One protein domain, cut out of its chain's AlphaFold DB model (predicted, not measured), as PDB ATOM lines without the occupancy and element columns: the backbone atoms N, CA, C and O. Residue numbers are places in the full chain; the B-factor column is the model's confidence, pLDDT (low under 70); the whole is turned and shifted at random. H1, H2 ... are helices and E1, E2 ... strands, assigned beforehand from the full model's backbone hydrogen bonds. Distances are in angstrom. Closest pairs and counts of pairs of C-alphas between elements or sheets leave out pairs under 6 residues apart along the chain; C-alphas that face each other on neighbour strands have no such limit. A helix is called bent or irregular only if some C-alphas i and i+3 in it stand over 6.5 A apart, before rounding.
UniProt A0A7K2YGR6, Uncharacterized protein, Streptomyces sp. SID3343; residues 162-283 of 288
ATOM      1  N   ARG A 162     248.948 158.903 217.242       85.81
ATOM      2  CA  ARG A 162     249.130 160.176 217.948       85.81
ATOM      3  C   ARG A 162     249.176 161.300 216.926       85.81
ATOM      4  O   ARG A 162     250.018 161.273 216.036       85.81
ATOM      5  N   VAL A 163     248.281 162.271 217.053       87.75
ATOM      6  CA  VAL A 163     248.214 163.427 216.152       87.75
ATOM      7  C   VAL A 163     248.285 164.694 216.969       87.75
ATOM      8  O   VAL A 163     247.405 164.961 217.787       87.75
ATOM      9  N   ALA A 164     249.339 165.465 216.734       90.44
ATOM     10  CA  ALA A 164     249.427 166.822 217.231       90.44
ATOM     11  C   ALA A 164     248.580 167.740 216.341       90.44
ATOM     12  O   ALA A 164     248.651 167.669 215.115       90.44
ATOM     13  N   VAL A 165     247.759 168.570 216.969       90.44
ATOM     14  CA  VAL A 165     246.888 169.561 216.340       90.44
ATOM     15  C   VAL A 165     247.281 170.908 216.927       90.44
ATOM     16  O   VAL A 165     247.263 171.067 218.145       90.44
ATOM     17  N   ALA A 166     247.687 171.849 216.084       87.00
ATOM     18  CA  ALA A 166     248.073 173.199 216.486       87.00
ATOM     19  C   ALA A 166     246.846 174.109 216.680       87.00
ATOM     20  O   ALA A 166     246.833 174.943 217.584       87.00
ATOM     21  N   GLY A 167     245.790 173.906 215.889       86.19
ATOM     22  CA  GLY A 167     244.490 174.541 216.097       86.19
ATOM     23  C   GLY A 167     243.639 173.844 217.162       86.19
ATOM     24  O   GLY A 167     244.132 173.173 218.071       86.19
ATOM     25  N   ALA A 168     242.325 173.993 217.052       89.06
ATOM     26  CA  ALA A 168     241.347 173.291 217.867       89.06
ATOM     27  C   ALA A 168     240.930 171.960 217.232       89.06
ATOM     28  O   ALA A 168     240.723 171.849 216.023       89.06
ATOM     29  N   VAL A 169     240.695 170.949 218.069       90.62
ATOM     30  CA  VAL A 169     239.917 169.776 217.651       90.62
ATOM     31  C   VAL A 169     238.445 170.158 217.736       90.62
ATOM     32  O   VAL A 169     237.968 170.544 218.806       90.62
ATOM     33  N   ARG A 170     237.708 170.059 216.630       92.44
ATOM     34  CA  ARG A 170     236.281 170.395 216.579       92.44
ATOM     35  C   ARG A 170     235.459 169.191 216.182       92.44
ATOM     36  O   ARG A 170     235.756 168.530 215.196       92.44
ATOM     37  N   VAL A 171     234.380 168.955 216.914       90.25
ATOM     38  CA  VAL A 171     233.389 167.946 216.555       90.25
ATOM     39  C   VAL A 171     232.291 168.591 215.726       90.25
ATOM     40  O   VAL A 171     231.636 169.529 216.185       90.25
ATOM     41  N   VAL A 172     232.089 168.071 214.521       88.44
ATOM     42  CA  VAL A 172     231.021 168.465 213.603       88.44
ATOM     43  C   VAL A 172     229.820 167.563 213.854       88.44
ATOM     44  O   VAL A 172     229.873 166.357 213.614       88.44
ATOM     45  N   ILE A 173     228.729 168.131 214.360       84.12
ATOM     46  CA  ILE A 173     227.464 167.417 214.550       84.12
ATOM     47  C   ILE A 173     226.501 167.890 213.472       84.12
ATOM     48  O   ILE A 173     226.174 169.075 213.420       84.12
ATOM     49  N   THR A 174     226.047 166.973 212.622       73.25
ATOM     50  CA  THR A 174     225.059 167.244 211.577       73.25
ATOM     51  C   THR A 174     223.661 166.840 212.039       73.25
ATOM     52  O   THR A 174     223.437 165.739 212.540       73.25
ATOM     53  N   THR A 175     222.702 167.745 211.868       67.19
ATOM     54  CA  THR A 175     221.270 167.500 212.077       67.19
ATOM     55  C   THR A 175     220.518 168.061 210.876       67.19
ATOM     56  O   THR A 175     220.287 169.271 210.782       67.19
ATOM     57  N   GLY A 176     220.172 167.189 209.925       66.12
ATOM     58  CA  GLY A 176     219.561 167.597 208.658       66.12
ATOM     59  C   GLY A 176     220.502 168.470 207.819       66.12
ATOM     60  O   GLY A 176     221.673 168.144 207.659       66.12
ATOM     61  N   ALA A 177     219.995 169.592 207.300       61.53
ATOM     62  CA  ALA A 177     220.752 170.527 206.456       61.53
ATOM     63  C   ALA A 177     221.681 171.480 207.236       61.53
ATOM     64  O   ALA A 177     222.393 172.283 206.637       61.53
ATOM     65  N   THR A 178     221.662 171.425 208.568       62.72
ATOM     66  CA  THR A 178     222.489 172.275 209.431       62.72
ATOM     67  C   THR A 178     223.503 171.427 210.176       62.72
ATOM     68  O   THR A 178     223.169 170.345 210.662       62.72
ATOM     69  N   GLY A 179     224.730 171.922 210.311       70.62
ATOM     70  CA  GLY A 179     225.688 171.342 211.241       70.62
ATOM     71  C   GLY A 179     226.236 172.387 212.201       70.62
ATOM     72  O   GLY A 179     226.347 173.568 211.874       70.62
ATOM     73  N   ALA A 180     226.565 171.930 213.400       81.75
ATOM     74  CA  ALA A 180     227.195 172.726 214.436       81.75
ATOM     75  C   ALA A 180     228.612 172.209 214.685       81.75
ATOM     76  O   ALA A 180     228.858 171.000 214.680       81.75
ATOM     77  N   MET A 181     229.541 173.133 214.919       88.25
ATOM     78  CA  MET A 181     230.925 172.821 215.261       88.25
ATOM     79  C   MET A 181     231.168 173.134 216.729       88.25
ATOM     80  O   MET A 181     230.998 174.274 217.159       88.25
ATOM     81  N   PHE A 182     231.611 172.135 217.484       88.12
ATOM     82  CA  PHE A 182     231.915 172.291 218.899       88.12
ATOM     83  C   PHE A 182     233.397 172.030 219.154       88.12
ATOM     84  O   PHE A 182     233.859 170.929 218.852       88.12
ATOM     85  N   PRO A 183     234.146 172.977 219.739       91.56
ATOM     86  CA  PRO A 183     235.515 172.698 220.136       91.56
ATOM     87  C   PRO A 183     235.543 171.658 221.263       91.56
ATOM     88  O   PRO A 183     234.661 171.599 222.135       91.56
ATOM     89  N   ILE A 184     236.577 170.826 221.241       91.06
ATOM     90  CA  ILE A 184     236.982 170.027 222.388       91.06
ATOM     91  C   ILE A 184     237.700 170.965 223.351       91.06
ATOM     92  O   ILE A 184     238.667 171.626 222.984       91.06
ATOM     93  N   LEU A 185     237.197 171.040 224.580       91.56
ATOM     94  CA  LEU A 185     237.796 171.840 225.638       91.56
ATOM     95  C   LEU A 185     238.402 170.904 226.674       91.56
ATOM     96  O   LEU A 185     237.804 169.897 227.054       91.56
ATOM     97  N   CYS A 186     239.575 171.264 227.170       91.56
ATOM     98  CA  CYS A 186     240.164 170.621 228.324       91.56
ATOM     99  C   CYS A 186     239.268 170.826 229.550       91.56
ATOM    100  O   CYS A 186     239.001 171.962 229.939       91.56
ATOM    101  N   GLY A 187     238.854 169.736 230.202       87.19
ATOM    102  CA  GLY A 187     238.011 169.800 231.400       87.19
ATOM    103  C   GLY A 187     238.654 170.532 232.586       87.19
ATOM    104  O   GLY A 187     237.938 171.040 233.441       87.19
ATOM    105  N   THR A 188     239.990 170.627 232.624       90.81
ATOM    106  CA  THR A 188     240.728 171.272 233.723       90.81
ATOM    107  C   THR A 188     240.950 172.763 233.490       90.81
ATOM    108  O   THR A 188     240.719 173.565 234.389       90.81
ATOM    109  N   CYS A 189     241.425 173.158 232.305       91.94
ATOM    110  CA  CYS A 189     241.777 174.557 232.022       91.94
ATOM    111  C   CYS A 189     240.779 175.288 231.116       91.94
ATOM    112  O   CYS A 189     240.987 176.464 230.832       91.94
ATOM    113  N   ALA A 190     239.725 174.607 230.650       88.56
ATOM    114  CA  ALA A 190     238.707 175.127 229.733       88.56
ATOM    115  C   ALA A 190     239.257 175.697 228.407       88.56
ATOM    116  O   ALA A 190     238.555 176.413 227.696       88.56
ATOM    117  N   ARG A 191     240.505 175.364 228.057       86.94
ATOM    118  CA  ARG A 191     241.159 175.727 226.793       86.94
ATOM    119  C   ARG A 191     240.987 174.625 225.754       86.94
ATOM    120  O   ARG A 191     240.946 173.453 226.120       86.94
ATOM    121  N   GLY A 192     240.884 175.003 224.485       81.38
ATOM    122  CA  GLY A 192     240.725 174.078 223.352       81.38
ATOM    123  C   GLY A 192     241.685 174.353 222.199       81.38
ATOM    124  O   GLY A 192     241.526 173.781 221.127       81.38
ATOM    125  N   ASP A 193     242.641 175.255 222.407       83.50
ATOM    126  CA  ASP A 193     243.716 175.598 221.490       83.50
ATOM    127  C   ASP A 193     244.903 174.655 221.691       83.50
ATOM    128  O   ASP A 193     245.432 174.535 222.798       83.50
ATOM    129  N   ALA A 194     245.306 174.006 220.599       85.25
ATOM    130  CA  ALA A 194     246.395 173.052 220.500       85.25
ATOM    131  C   ALA A 194     246.285 171.811 221.409       85.25
ATOM    132  O   ALA A 194     245.831 171.827 222.557       85.25
ATOM    133  N   GLY A 195     246.750 170.671 220.916       90.62
ATOM    134  CA  GLY A 195     246.854 169.466 221.728       90.62
ATOM    135  C   GLY A 195     247.210 168.231 220.930       90.62
ATOM    136  O   GLY A 195     247.449 168.279 219.729       90.62
ATOM    137  N   VAL A 196     247.253 167.103 221.623       92.38
ATOM    138  CA  VAL A 196     247.562 165.804 221.040       92.38
ATOM    139  C   VAL A 196     246.366 164.892 221.232       92.38
ATOM    140  O   VAL A 196     245.948 164.635 222.363       92.38
ATOM    141  N   LEU A 197     245.827 164.390 220.125       91.25
ATOM    142  CA  LEU A 197     244.908 163.262 220.144       91.25
ATOM    143  C   LEU A 197     245.719 161.976 220.147       91.25
ATOM    144  O   LEU A 197     246.578 161.788 219.288       91.25
ATOM    145  N   ALA A 198     245.427 161.085 221.086       88.94
ATOM    146  CA  ALA A 198     245.908 159.716 221.053       88.94
ATOM    147  C   ALA A 198     244.718 158.772 220.866       88.94
ATOM    148  O   ALA A 198     243.751 158.809 221.627       88.94
ATOM    149  N   VAL A 199     244.798 157.933 219.838       85.25
ATOM    150  CA  VAL A 199     243.797 156.925 219.496       85.25
ATOM    151  C   VAL A 199     244.398 155.544 219.722       85.25
ATOM    152  O   VAL A 199     245.245 155.090 218.944       85.25
ATOM    153  N   GLY A 200     243.935 154.875 220.774       71.44
ATOM    154  CA  GLY A 200     244.312 153.509 221.130       71.44
ATOM    155  C   GLY A 200     243.064 152.655 221.336       71.44
ATOM    156  O   GLY A 200     242.230 152.961 222.176       71.44
ATOM    157  N   GLY A 201     242.913 151.588 220.559       67.50
ATOM    158  CA  GLY A 201     241.702 150.768 220.537       67.50
ATOM    159  C   GLY A 201     240.482 151.585 220.106       67.50
ATOM    160  O   GLY A 201     240.504 152.248 219.065       67.50
ATOM    161  N   THR A 202     239.426 151.532 220.918       64.94
ATOM    162  CA  THR A 202     238.221 152.378 220.809       64.94
ATOM    163  C   THR A 202     238.371 153.746 221.448       64.94
ATOM    164  O   THR A 202     237.549 154.628 221.191       64.94
ATOM    165  N   ASP A 203     239.405 153.927 222.263       77.12
ATOM    166  CA  ASP A 203     239.518 155.076 223.135       77.12
ATOM    167  C   ASP A 203     240.243 156.214 222.427       77.12
ATOM    168  O   ASP A 203     241.238 156.035 221.713       77.12
ATOM    169  N   VAL A 204     239.722 157.417 222.649       87.12
ATOM    170  CA  VAL A 204     240.350 158.662 222.226       87.12
ATOM    171  C   VAL A 204     240.627 159.484 223.464       87.12
ATOM    172  O   VAL A 204     239.707 159.849 224.200       87.12
ATOM    173  N   THR A 205     241.895 159.811 223.669       90.94
ATOM    174  CA  THR A 205     242.295 160.790 224.672       90.94
ATOM    175  C   THR A 205     242.767 162.060 223.989       90.94
ATOM    176  O   THR A 205     243.422 162.033 222.947       90.94
ATOM    177  N   TYR A 206     242.410 163.193 224.580       92.88
ATOM    178  CA  TYR A 206     242.903 164.506 224.196       92.88
ATOM    179  C   TYR A 206     243.801 165.021 225.313       92.88
ATOM    180  O   TYR A 206     243.381 165.104 226.468       92.88
ATOM    181  N   THR A 207     245.042 165.350 224.965       93.31
ATOM    182  CA  THR A 207     245.988 166.020 225.858       93.31
ATOM    183  C   THR A 207     246.164 167.456 225.394       93.31
ATOM    184  O   THR A 207     246.686 167.693 224.308       93.31
ATOM    185  N   CYS A 208     245.713 168.420 226.194       92.69
ATOM    186  CA  CYS A 208     245.853 169.841 225.862       92.69
ATOM    187  C   CYS A 208     247.317 170.304 225.951       92.69
ATOM    188  O   CYS A 208     248.145 169.637 226.573       92.69
ATOM    189  N   ALA A 209     247.626 171.493 225.426       89.75
ATOM    190  CA  ALA A 209     248.973 172.078 225.489       89.75
ATOM    191  C   ALA A 209     249.546 172.231 226.919       89.75
ATOM    192  O   ALA A 209     250.761 172.254 227.101       89.75
ATOM    193  N   ALA A 210     248.689 172.301 227.946       87.88
ATOM    194  CA  ALA A 210     249.104 172.337 229.353       87.88
ATOM    195  C   ALA A 210     249.410 170.945 229.953       87.88
ATOM    196  O   ALA A 210     249.739 170.850 231.132       87.88
ATOM    197  N   GLY A 211     249.276 169.865 229.177       91.06
ATOM    198  CA  GLY A 211     249.564 168.493 229.605       91.06
ATOM    199  C   GLY A 211     248.412 167.772 230.311       91.06
ATOM    200  O   GLY A 211     248.564 166.615 230.689       91.06
ATOM    201  N   HIS A 212     247.249 168.407 230.485       92.44
ATOM    202  CA  HIS A 212     246.067 167.717 231.009       92.44
ATOM    203  C   HIS A 212     245.479 166.777 229.957       92.44
ATOM    204  O   HIS A 212     245.182 167.218 228.843       92.44
ATOM    205  N   THR A 213     245.255 165.526 230.346       92.38
ATOM    206  CA  THR A 213     244.657 164.485 229.509       92.38
ATOM    207  C   THR A 213     243.233 164.184 229.965       92.38
ATOM    208  O   THR A 213     242.969 164.054 231.160       92.38
ATOM    209  N   GLY A 214     242.316 164.042 229.012       88.62
ATOM    210  CA  GLY A 214     240.934 163.650 229.267       88.62
ATOM    211  C   GLY A 214     240.331 162.869 228.106       88.62
ATOM    212  O   GLY A 214     240.895 162.819 227.011       88.62
ATOM    213  N   VAL A 215     239.170 162.269 228.355       89.00
ATOM    214  CA  VAL A 215     238.338 161.617 227.338       89.00
ATOM    215  C   VAL A 215     237.163 162.537 227.030       89.00
ATOM    216  O   VAL A 215     236.509 163.030 227.950       89.00
ATOM    217  N   ASP A 216     236.871 162.755 225.750       87.06
ATOM    218  CA  ASP A 216     235.647 163.436 225.327       87.06
ATOM    219  C   ASP A 216     234.716 162.428 224.656       87.06
ATOM    220  O   ASP A 216     235.039 161.859 223.616       87.06
ATOM    221  N   ARG A 217     233.532 162.235 225.243       86.06
ATOM    222  CA  ARG A 217     232.503 161.296 224.764       86.06
ATOM    223  C   ARG A 217     232.013 161.563 223.336       86.06
ATOM    224  O   ARG A 217     231.312 160.735 222.766       86.06
ATOM    225  N   ARG A 218     232.294 162.746 222.788       86.44
ATOM    226  CA  ARG A 218     231.925 163.126 221.420       86.44
ATOM    227  C   ARG A 218     232.947 162.643 220.393       86.44
ATOM    228  O   ARG A 218     232.637 162.664 219.205       86.44
ATOM    229  N   LEU A 219     234.138 162.230 220.828       86.75
ATOM    230  CA  LEU A 219     235.169 161.660 219.970       86.75
ATOM    231  C   LEU A 219     235.034 160.138 219.920       86.75
ATOM    232  O   LEU A 219     234.793 159.483 220.927       86.75
ATOM    233  N   ALA A 220     235.238 159.581 218.731       83.75
ATOM    234  CA  ALA A 220     235.329 158.144 218.516       83.75
ATOM    235  C   ALA A 220     236.589 157.837 217.709       83.75
ATOM    236  O   ALA A 220     236.888 158.545 216.744       83.75
ATOM    237  N   ALA A 221     237.295 156.765 218.075       80.12
ATOM    238  CA  ALA A 221     238.574 156.383 217.475       80.12
ATOM    239  C   ALA A 221     238.522 156.324 215.944       80.12
ATOM    240  O   ALA A 221     239.373 156.900 215.266       80.12
ATOM    241  N   VAL A 222     237.477 155.693 215.399       74.25
ATOM    242  CA  VAL A 222     237.260 155.595 213.951       74.25
ATOM    243  C   VAL A 222     237.145 156.968 213.286       74.25
ATOM    244  O   VAL A 222     237.777 157.208 212.261       74.25
ATOM    245  N   ARG A 223     236.397 157.895 213.890       83.00
ATOM    246  CA  ARG A 223     236.118 159.211 213.304       83.00
ATOM    247  C   ARG A 223     237.345 160.109 213.349       83.00
ATOM    248  O   ARG A 223     237.588 160.838 212.397       83.00
ATOM    249  N   VAL A 224     238.154 160.007 214.404       84.12
ATOM    250  CA  VAL A 224     239.451 160.696 214.477       84.12
ATOM    251  C   VAL A 224     240.411 160.152 213.422       84.12
ATOM    252  O   VAL A 224     241.034 160.936 212.718       84.12
ATOM    253  N   ARG A 225     240.509 158.827 213.258       81.81
ATOM    254  CA  ARG A 225     241.360 158.223 212.216       81.81
ATOM    255  C   ARG A 225     240.944 158.673 210.815       81.81
ATOM    256  O   ARG A 225     241.806 159.038 210.024       81.81
ATOM    257  N   ASN A 226     239.643 158.694 210.535       76.25
ATOM    258  CA  ASN A 226     239.124 159.147 209.246       76.25
ATOM    259  C   ASN A 226     239.400 160.641 209.028       76.25
ATOM    260  O   ASN A 226     239.932 161.014 207.988       76.25
ATOM    261  N   ALA A 227     239.138 161.482 210.031       81.69
ATOM    262  CA  ALA A 227     239.455 162.907 209.987       81.69
ATOM    263  C   ALA A 227     240.937 163.173 209.677       81.69
ATOM    264  O   ALA A 227     241.258 163.993 208.826       81.69
ATOM    265  N   VAL A 228     241.844 162.440 210.323       81.31
ATOM    266  CA  VAL A 228     243.291 162.560 210.100       81.31
ATOM    267  C   VAL A 228     243.678 162.124 208.688       81.31
ATOM    268  O   VAL A 228     244.479 162.799 208.047       81.31
ATOM    269  N   ALA A 229     243.082 161.041 208.183       75.25
ATOM    270  CA  ALA A 229     243.316 160.577 206.817       75.25
ATOM    271  C   ALA A 229     242.876 161.610 205.761       75.25
ATOM    272  O   ALA A 229     243.517 161.723 204.721       75.25
ATOM    273  N   PHE A 230     241.829 162.398 206.027       70.56
ATOM    274  CA  PHE A 230     241.356 163.441 205.107       70.56
ATOM    275  C   PHE A 230     242.233 164.698 205.061       70.56
ATOM    276  O   PHE A 230     242.182 165.435 204.075       70.56
ATOM    277  N   VAL A 231     242.989 164.985 206.123       72.56
ATOM    278  CA  VAL A 231     243.748 166.242 206.267       72.56
ATOM    279  C   VAL A 231     245.210 166.087 205.816       72.56
ATOM    280  O   VAL A 231     245.937 167.072 205.805       72.56
ATOM    281  N   ASP A 232     245.620 164.882 205.396       65.12
ATOM    282  CA  ASP A 232     247.002 164.526 205.029       65.12
ATOM    283  C   ASP A 232     248.016 165.077 206.046       65.12
ATOM    284  O   ASP A 232     248.823 165.970 205.778       65.12
ATOM    285  N   ALA A 233     247.886 164.605 207.291       61.81
ATOM    286  CA  ALA A 233     248.712 165.065 208.397       61.81
ATOM    287  C   ALA A 233     250.189 164.726 208.133       61.81
ATOM    288  O   ALA A 233     250.616 163.578 208.262       61.81
ATOM    289  N   GLY A 234     250.977 165.745 207.791       62.66
ATOM    290  CA  GLY A 234     252.422 165.619 207.647       62.66
ATOM    291  C   GLY A 234     253.124 165.279 208.973       62.66
ATOM    292  O   GLY A 234     252.509 165.266 210.041       62.66
ATOM    293  N   PRO A 235     254.452 165.065 208.952       58.47
ATOM    294  CA  PRO A 235     255.228 164.679 210.137       58.47
ATOM    295  C   PRO A 235     255.207 165.718 211.273       58.47
ATOM    296  O   PRO A 235     255.512 165.384 212.414       58.47
ATOM    297  N   ALA A 236     254.833 166.968 210.981       67.25
ATOM    298  CA  ALA A 236     254.655 168.030 211.971       67.25
ATOM    299  C   ALA A 236     253.279 168.000 212.676       67.25
ATOM    300  O   ALA A 236     253.040 168.794 213.583       67.25
ATOM    301  N   GLY A 237     252.374 167.102 212.277       82.44
ATOM    302  CA  GLY A 237     250.978 167.110 212.704       82.44
ATOM    303  C   GLY A 237     250.109 168.045 211.857       82.44
ATOM    304  O   GLY A 237     250.431 168.366 210.714       82.44
ATOM    305  N   ILE A 238     248.974 168.457 212.416       84.69
ATOM    306  CA  ILE A 238     247.969 169.292 211.752       84.69
ATOM    307  C   ILE A 238     248.158 170.739 212.207       84.69
ATOM    308  O   ILE A 238     247.975 171.044 213.383       84.69
ATOM    309  N   ILE A 239     248.519 171.628 211.276       84.50
ATOM    310  CA  ILE A 239     248.817 173.046 211.563       84.50
ATOM    311  C   ILE A 239     247.547 173.824 211.958       84.50
ATOM    312  O   ILE A 239     247.598 174.719 212.798       84.50
ATOM    313  N   GLY A 240     246.404 173.481 211.364       86.25
ATOM    314  CA  GLY A 240     245.119 174.133 211.621       86.25
ATOM    315  C   GLY A 240     244.218 173.361 212.582       86.25
ATOM    316  O   GLY A 240     244.664 172.527 213.374       86.25
ATOM    317  N   ASP A 241     242.922 173.643 212.486       88.75
ATOM    318  CA  ASP A 241     241.890 172.901 213.202       88.75
ATOM    319  C   ASP A 241     241.727 171.490 212.618       88.75
ATOM    320  O   ASP A 241     241.720 171.293 211.402       88.75
ATOM    321  N   LEU A 242     241.524 170.502 213.492       90.12
ATOM    322  CA  LEU A 242     241.106 169.165 213.081       90.12
ATOM    323  C   LEU A 242     239.595 169.036 213.254       90.12
ATOM    324  O   LEU A 242     239.089 169.029 214.378       90.12
ATOM    325  N   LEU A 243     238.880 168.884 212.142       90.88
ATOM    326  CA  LEU A 243     237.445 168.620 212.147       90.88
ATOM    327  C   LEU A 243     237.202 167.115 212.261       90.88
ATOM    328  O   LEU A 243     237.761 166.344 211.493       90.88
ATOM    329  N   VAL A 244     236.361 166.695 213.200       89.06
ATOM    330  CA  VAL A 244     236.018 165.291 213.455       89.06
ATOM    331  C   VAL A 244     234.504 165.139 213.413       89.06
ATOM    332  O   VAL A 244     233.785 165.880 214.079       89.06
ATOM    333  N   SER A 245     233.995 164.165 212.667       85.81
ATOM    334  CA  SER A 245     232.558 163.883 212.634       85.81
ATOM    335  C   SER A 245     232.072 163.432 214.019       85.81
ATOM    336  O   SER A 245     232.753 162.682 214.720       85.81
ATOM    337  N   GLY A 246     230.898 163.897 214.443       84.44
ATOM    338  CA  GLY A 246     230.295 163.510 215.715       84.44
ATOM    339  C   GLY A 246     229.794 162.068 215.717       84.44
ATOM    340  O   GLY A 246     229.530 161.483 214.670       84.44
ATOM    341  N   VAL A 247     229.607 161.499 216.912       81.12
ATOM    342  CA  VAL A 247     229.182 160.094 217.092       81.12
ATOM    343  C   VAL A 247     227.834 159.732 216.457       81.12
ATOM    344  O   VAL A 247     227.572 158.556 216.232       81.12
ATOM    345  N   ALA A 248     226.996 160.725 216.156       76.75
ATOM    346  CA  ALA A 248     225.718 160.535 215.476       76.75
ATOM    347  C   ALA A 248     225.844 160.448 213.941       76.75
ATOM    348  O   ALA A 248     224.923 159.971 213.287       76.75
ATOM    349  N   ALA A 249     226.957 160.905 213.361       71.50
ATOM    350  CA  ALA A 249     227.184 160.849 211.919       71.50
ATOM    351  C   ALA A 249     227.675 159.452 211.489       71.50
ATOM    352  O   ALA A 249     228.373 158.803 212.281       71.50
ATOM    353  N   PRO A 250     227.383 159.000 210.251       70.88
ATOM    354  CA  PRO A 250     228.008 157.811 209.669       70.88
ATOM    355  C   PRO A 250     229.533 157.838 209.827       70.88
ATOM    356  O   PRO A 250     230.156 158.902 209.781       70.88
ATOM    357  N   GLU A 251     230.146 156.682 210.071       66.06
ATOM    358  CA  GLU A 251     231.562 156.596 210.454       66.06
ATOM    359  C   GLU A 251     232.516 157.089 209.359       66.06
ATOM    360  O   GLU A 251     233.590 157.598 209.671       66.06
ATOM    361  N   ASP A 252     232.107 156.978 208.101       62.00
ATOM    362  CA  ASP A 252     232.796 157.379 206.873       62.00
ATOM    363  C   ASP A 252     232.533 158.837 206.453       62.00
ATOM    364  O   ASP A 252     233.061 159.290 205.441       62.00
ATOM    365  N   THR A 253     231.756 159.592 207.237       70.19
ATOM    366  CA  THR A 253     231.450 160.998 206.934       70.19
ATOM    367  C   THR A 253     232.726 161.838 206.916       70.19
ATOM    368  O   THR A 253     233.379 161.970 207.958       70.19
ATOM    369  N   ASP A 254     233.034 162.463 205.772       72.62
ATOM    370  CA  ASP A 254     234.062 163.506 205.679       72.62
ATOM    371  C   ASP A 254     233.618 164.717 206.521       72.62
ATOM    372  O   ASP A 254     232.573 165.313 206.241       72.62
ATOM    373  N   PRO A 255     234.366 165.083 207.578       72.56
ATOM    374  CA  PRO A 255     234.022 166.224 208.415       72.56
ATOM    375  C   PRO A 255     234.297 167.570 207.729       72.56
ATOM    376  O   PRO A 255     233.933 168.613 208.279       72.56
ATOM    377  N   ARG A 256     234.963 167.578 206.564       70.88
ATOM    378  CA  ARG A 256     235.275 168.801 205.829       70.88
ATOM    379  C   ARG A 256     234.035 169.356 205.127       70.88
ATOM    380  O   ARG A 256     233.252 168.619 204.524       70.88
ATOM    381  N   PRO A 257     233.863 170.682 205.135       54.62
ATOM    382  CA  PRO A 257     232.776 171.314 204.421       54.62
ATOM    383  C   PRO A 257     232.855 171.203 202.895       54.62
ATOM    384  O   PRO A 257     233.594 171.940 202.255       54.62
ATOM    385  N   GLY A 258     231.981 170.395 202.299       45.34
ATOM    386  CA  GLY A 258     231.408 170.702 200.979       45.34
ATOM    387  C   GLY A 258     230.190 171.643 201.056       45.34
ATOM    388  O   GLY A 258     229.731 172.142 200.037       45.34
ATOM    389  N   LEU A 259     229.657 171.885 202.265       43.34
ATOM    390  CA  LEU A 259     228.364 172.556 202.507       43.34
ATOM    391  C   LEU A 259     228.373 173.608 203.632       43.34
ATOM    392  O   LEU A 259     227.337 174.201 203.919       43.34
ATOM    393  N   PHE A 260     229.511 173.865 204.276       49.12
ATOM    394  CA  PHE A 260     229.599 174.878 205.333       49.12
ATOM    395  C   PHE A 260     230.330 176.106 204.814       49.12
ATOM    396  O   PHE A 260     231.551 176.105 204.680       49.12
ATOM    397  N   SER A 261     229.590 177.185 204.581       35.81
ATOM    398  CA  SER A 261     230.189 178.509 204.679       35.81
ATOM    399  C   SER A 261     230.487 178.757 206.160       35.81
ATOM    400  O   SER A 261     229.545 178.764 206.959       35.81
ATOM    401  N   PRO A 262     231.755 178.936 206.574       38.22
ATOM    402  CA  PRO A 262     232.016 179.430 207.915       38.22
ATOM    403  C   PRO A 262     231.312 180.788 208.058       38.22
ATOM    404  O   PRO A 262     231.322 181.577 207.106       38.22
ATOM    405  N   PRO A 263     230.676 181.091 209.204       35.97
ATOM    406  CA  PRO A 263     230.195 182.440 209.451       35.97
ATOM    407  C   PRO A 263     231.384 183.395 209.306       35.97
ATOM    408  O   PRO A 263     232.423 183.218 209.944       35.97
ATOM    409  N   SER A 264     231.245 184.364 208.401       34.19
ATOM    410  CA  SER A 264     232.257 185.367 208.081       34.19
ATOM    411  C   SER A 264     232.785 186.017 209.365       34.19
ATOM    412  O   SER A 264     232.041 186.735 210.032       34.19
ATOM    413  N   GLY A 265     234.046 185.756 209.722       35.53
ATOM    414  CA  GLY A 265     234.679 186.399 210.879       35.53
ATOM    415  C   GLY A 265     235.915 185.709 211.459       35.53
ATOM    416  O   GLY A 265     236.707 186.378 212.114       35.53
ATOM    417  N   TYR A 266     236.133 184.414 211.212       38.59
ATOM    418  CA  TYR A 266     237.337 183.719 211.681       38.59
ATOM    419  C   TYR A 266     238.388 183.668 210.572       38.59
ATOM    420  O   TYR A 266     238.373 182.786 209.721       38.59
ATOM    421  N   VAL A 267     239.271 184.665 210.556       35.66
ATOM    422  CA  VAL A 267     240.493 184.639 209.746       35.66
ATOM    423  C   VAL A 267     241.549 183.865 210.535       35.66
ATOM    424  O   VAL A 267     241.950 184.304 211.614       35.66
ATOM    425  N   ASP A 268     241.981 182.725 209.992       42.62
ATOM    426  CA  ASP A 268     243.161 181.985 210.439       42.62
ATOM    427  C   ASP A 268     244.409 182.854 210.245       42.62
ATOM    428  O   ASP A 268     244.899 183.053 209.132       42.62
ATOM    429  N   GLY A 269     244.921 183.401 211.343       34.69
ATOM    430  CA  GLY A 269     246.272 183.937 211.408       34.69
ATOM    431  C   GLY A 269     247.183 182.916 212.077       34.69
ATOM    432  O   GLY A 269     246.931 182.537 213.220       34.69
ATOM    433  N   LEU A 270     248.252 182.507 211.387       35.75
ATOM    434  CA  LEU A 270     249.373 181.759 211.963       35.75
ATOM    435  C   LEU A 270     249.859 182.467 213.238       35.75
ATOM    436  O   LEU A 270     250.264 183.632 213.193       35.75
ATOM    437  N   ARG A 271     249.793 181.776 214.380       45.62
ATOM    438  CA  ARG A 271     250.245 182.292 215.677       45.62
ATOM    439  C   ARG A 271     251.609 181.686 216.029       45.62
ATOM    440  O   ARG A 271     251.657 180.494 216.315       45.62
ATOM    441  N   PRO A 272     252.690 182.486 216.100       43.59
ATOM    442  CA  PRO A 272     254.037 182.011 216.452       43.59
ATOM    443  C   PRO A 272     254.116 181.280 217.804       43.59
ATOM    444  O   PRO A 272     254.976 180.437 218.024       43.59
ATOM    445  N   GLU A 273     253.193 181.583 218.717       50.28
ATOM    446  CA  GLU A 273     253.091 180.973 220.049       50.28
ATOM    447  C   GLU A 273     252.690 179.484 219.999       50.28
ATOM    448  O   GLU A 273     252.981 178.729 220.930       50.28
ATOM    449  N   VAL A 274     252.034 179.060 218.913       51.66
ATOM    450  CA  VAL A 274     251.531 177.693 218.716       51.66
ATOM    451  C   VAL A 274     252.649 176.757 218.252       51.66
ATOM    452  O   VAL A 274     252.726 175.626 218.731       51.66
ATOM    453  N   ASP A 275     253.579 177.249 217.429       51.03
ATOM    454  CA  ASP A 275     254.751 176.485 216.983       51.03
ATOM    455  C   ASP A 275     255.654 176.100 218.166       51.03
ATOM    456  O   ASP A 275     256.099 174.958 218.272       51.03
ATOM    457  N   ASP A 276     255.853 176.998 219.132       52.69
ATOM    458  CA  ASP A 276     256.669 176.721 220.322       52.69
ATOM    459  C   ASP A 276     256.017 175.725 221.294       52.69
ATOM    460  O   ASP A 276     256.711 175.009 222.027       52.69
ATOM    461  N   ALA A 277     254.683 175.683 221.354       54.25
ATOM    462  CA  ALA A 277     253.951 174.699 222.151       54.25
ATOM    463  C   ALA A 277     253.957 173.321 221.466       54.25
ATOM    464  O   ALA A 277     254.217 172.309 222.122       54.25
ATOM    465  N   LEU A 278     253.762 173.296 220.144       49.88
ATOM    466  CA  LEU A 278     253.824 172.100 219.308       49.88
ATOM    467  C   LEU A 278     255.218 171.457 219.357       49.88
ATOM    468  O   LEU A 278     255.352 170.268 219.640       49.88
ATOM    469  N   MET A 279     256.273 172.257 219.190       56.00
ATOM    470  CA  MET A 279     257.657 171.779 219.221       56.00
ATOM    471  C   MET A 279     258.106 171.333 220.617       56.00
ATOM    472  O   MET A 279     258.993 170.487 220.724       56.00
ATOM    473  N   ARG A 280     257.495 171.845 221.695       59.25
ATOM    474  CA  ARG A 280     257.701 171.323 223.057       59.25
ATOM    475  C   ARG A 280     256.972 170.002 223.286       59.25
ATOM    476  O   ARG A 280     257.569 169.095 223.859       59.25
ATOM    477  N   ALA A 281     255.737 169.865 222.804       51.47
ATOM    478  CA  ALA A 281     254.979 168.618 222.900       51.47
ATOM    479  C   ALA A 281     255.648 167.476 222.112       51.47
ATOM    480  O   ALA A 281     255.757 166.366 222.615       51.47
ATOM    481  N   LEU A 282     256.188 167.747 220.920       48.19
ATOM    482  CA  LEU A 282     256.898 166.741 220.114       48.19
ATOM    483  C   LEU A 282     258.268 166.324 220.692       48.19
ATOM    484  O   LEU A 282     258.835 165.322 220.261       48.19
ATOM    485  N   ARG A 283     258.816 167.076 221.658       53.09
ATOM    486  CA  ARG A 283     260.122 166.808 222.292       53.09
ATOM    487  C   ARG A 283     260.029 166.162 223.678       53.09
ATOM    488  O   ARG A 283     261.078 165.833 224.230       53.09
TER     489      ARG A 283
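AT A GLANCE: This is residues 162 to 283 of the 288 residues of an uncharacterized protein of Streptomyces sp. SID3343 (UniProt A0A7K2YGR6). One long, sharply bent strand, E1, runs through the middle of a strongly twisted, branched sheet: its first part sits beside the E3, E4, E5 ribbon, and its later part lies between E2 and E6. H1 packs on the sheet, mainly on E6, H2 packs near the bend of E1 and on E3, and a long stretch with no named element, residues 246 to 271, loops round from E6 to H2. The printed part has 122 residues, with six named strands and two named helices: along the chain the strands E1 to E5 come first, followed by H1, then E6, then H2; the branched sheet is mixed, with the neighbours E1 and E6 parallel and the neighbour pairs E1 and E2, E1 and E3, E3 and E4, and E4 and E5 antiparallel. The class is mixed, helices and strands. The whole is compact, with a radius of gyration of the C-alphas of 13.8 A and spans of 41 by 36 by 28 A.

IN THESE COORDINATES: Find C-alpha 162 at (249.130, 160.176, 217.948); from there E1, residues 162 to 175, bends by 99 degrees at residue 166 and reaches C-alpha 175 at (221.270, 167.500, 212.077), 29.4 A from its start. E2 is residues 178 to 183, 16.9 A long, and E6 is residues 242 to 245. E3, residues 193 to 200, is 22.1 A long; E4 is residues 203 to 208, 16.3 A long, and E5 is residues 213 to 215. H1, residues 221 to 231, is 15.8 A long, and H2, residues 272 to 281, is 14.9 A long, ending at C-alpha 281 at (254.979, 168.618, 222.900).

HOW THE PARTS SIT: Look first at E1, whose pairing is staggered. Residues 162 to 168 pair with E3, with N 165 and O 195 2.8 A apart. Farther on, E2 lies on one side of E1, a hairpin with N 173 and O 180 at 2.9 A, and E6 on the other side, with N 170 and O 242 at 2.8 A. E3, E4 and E5 form a meander, each strand the antiparallel neighbour of the one before; look at N 198 and O 205, 2.9 A, and N 206 and O 214, 2.9 A. H1 is on the sheet, and its closest C-alphas to E6 are those of Ala 227 and Val 244, 5.4 A apart. H2 is on the sheet at a height of 9.1 A; the C-alphas of Ala 166 and Val 274 are its closest to E1, 6.1 A apart. H1 and H2 are apart. Every O i to N i+4 pair in H1 is within hydrogen-bond range; in H2, 4 of 6 are.

THE WHOLE: The two C-alphas farthest apart, those of Gly 176 and Arg 283, are 42.8 A from each other. The printed part has no cut. The link from E6 to H2, 26 residues, is long. The mean pLDDT of the printed part is 73.9, and 40 residues are under 70, among them residues 257 to 283, which include H2.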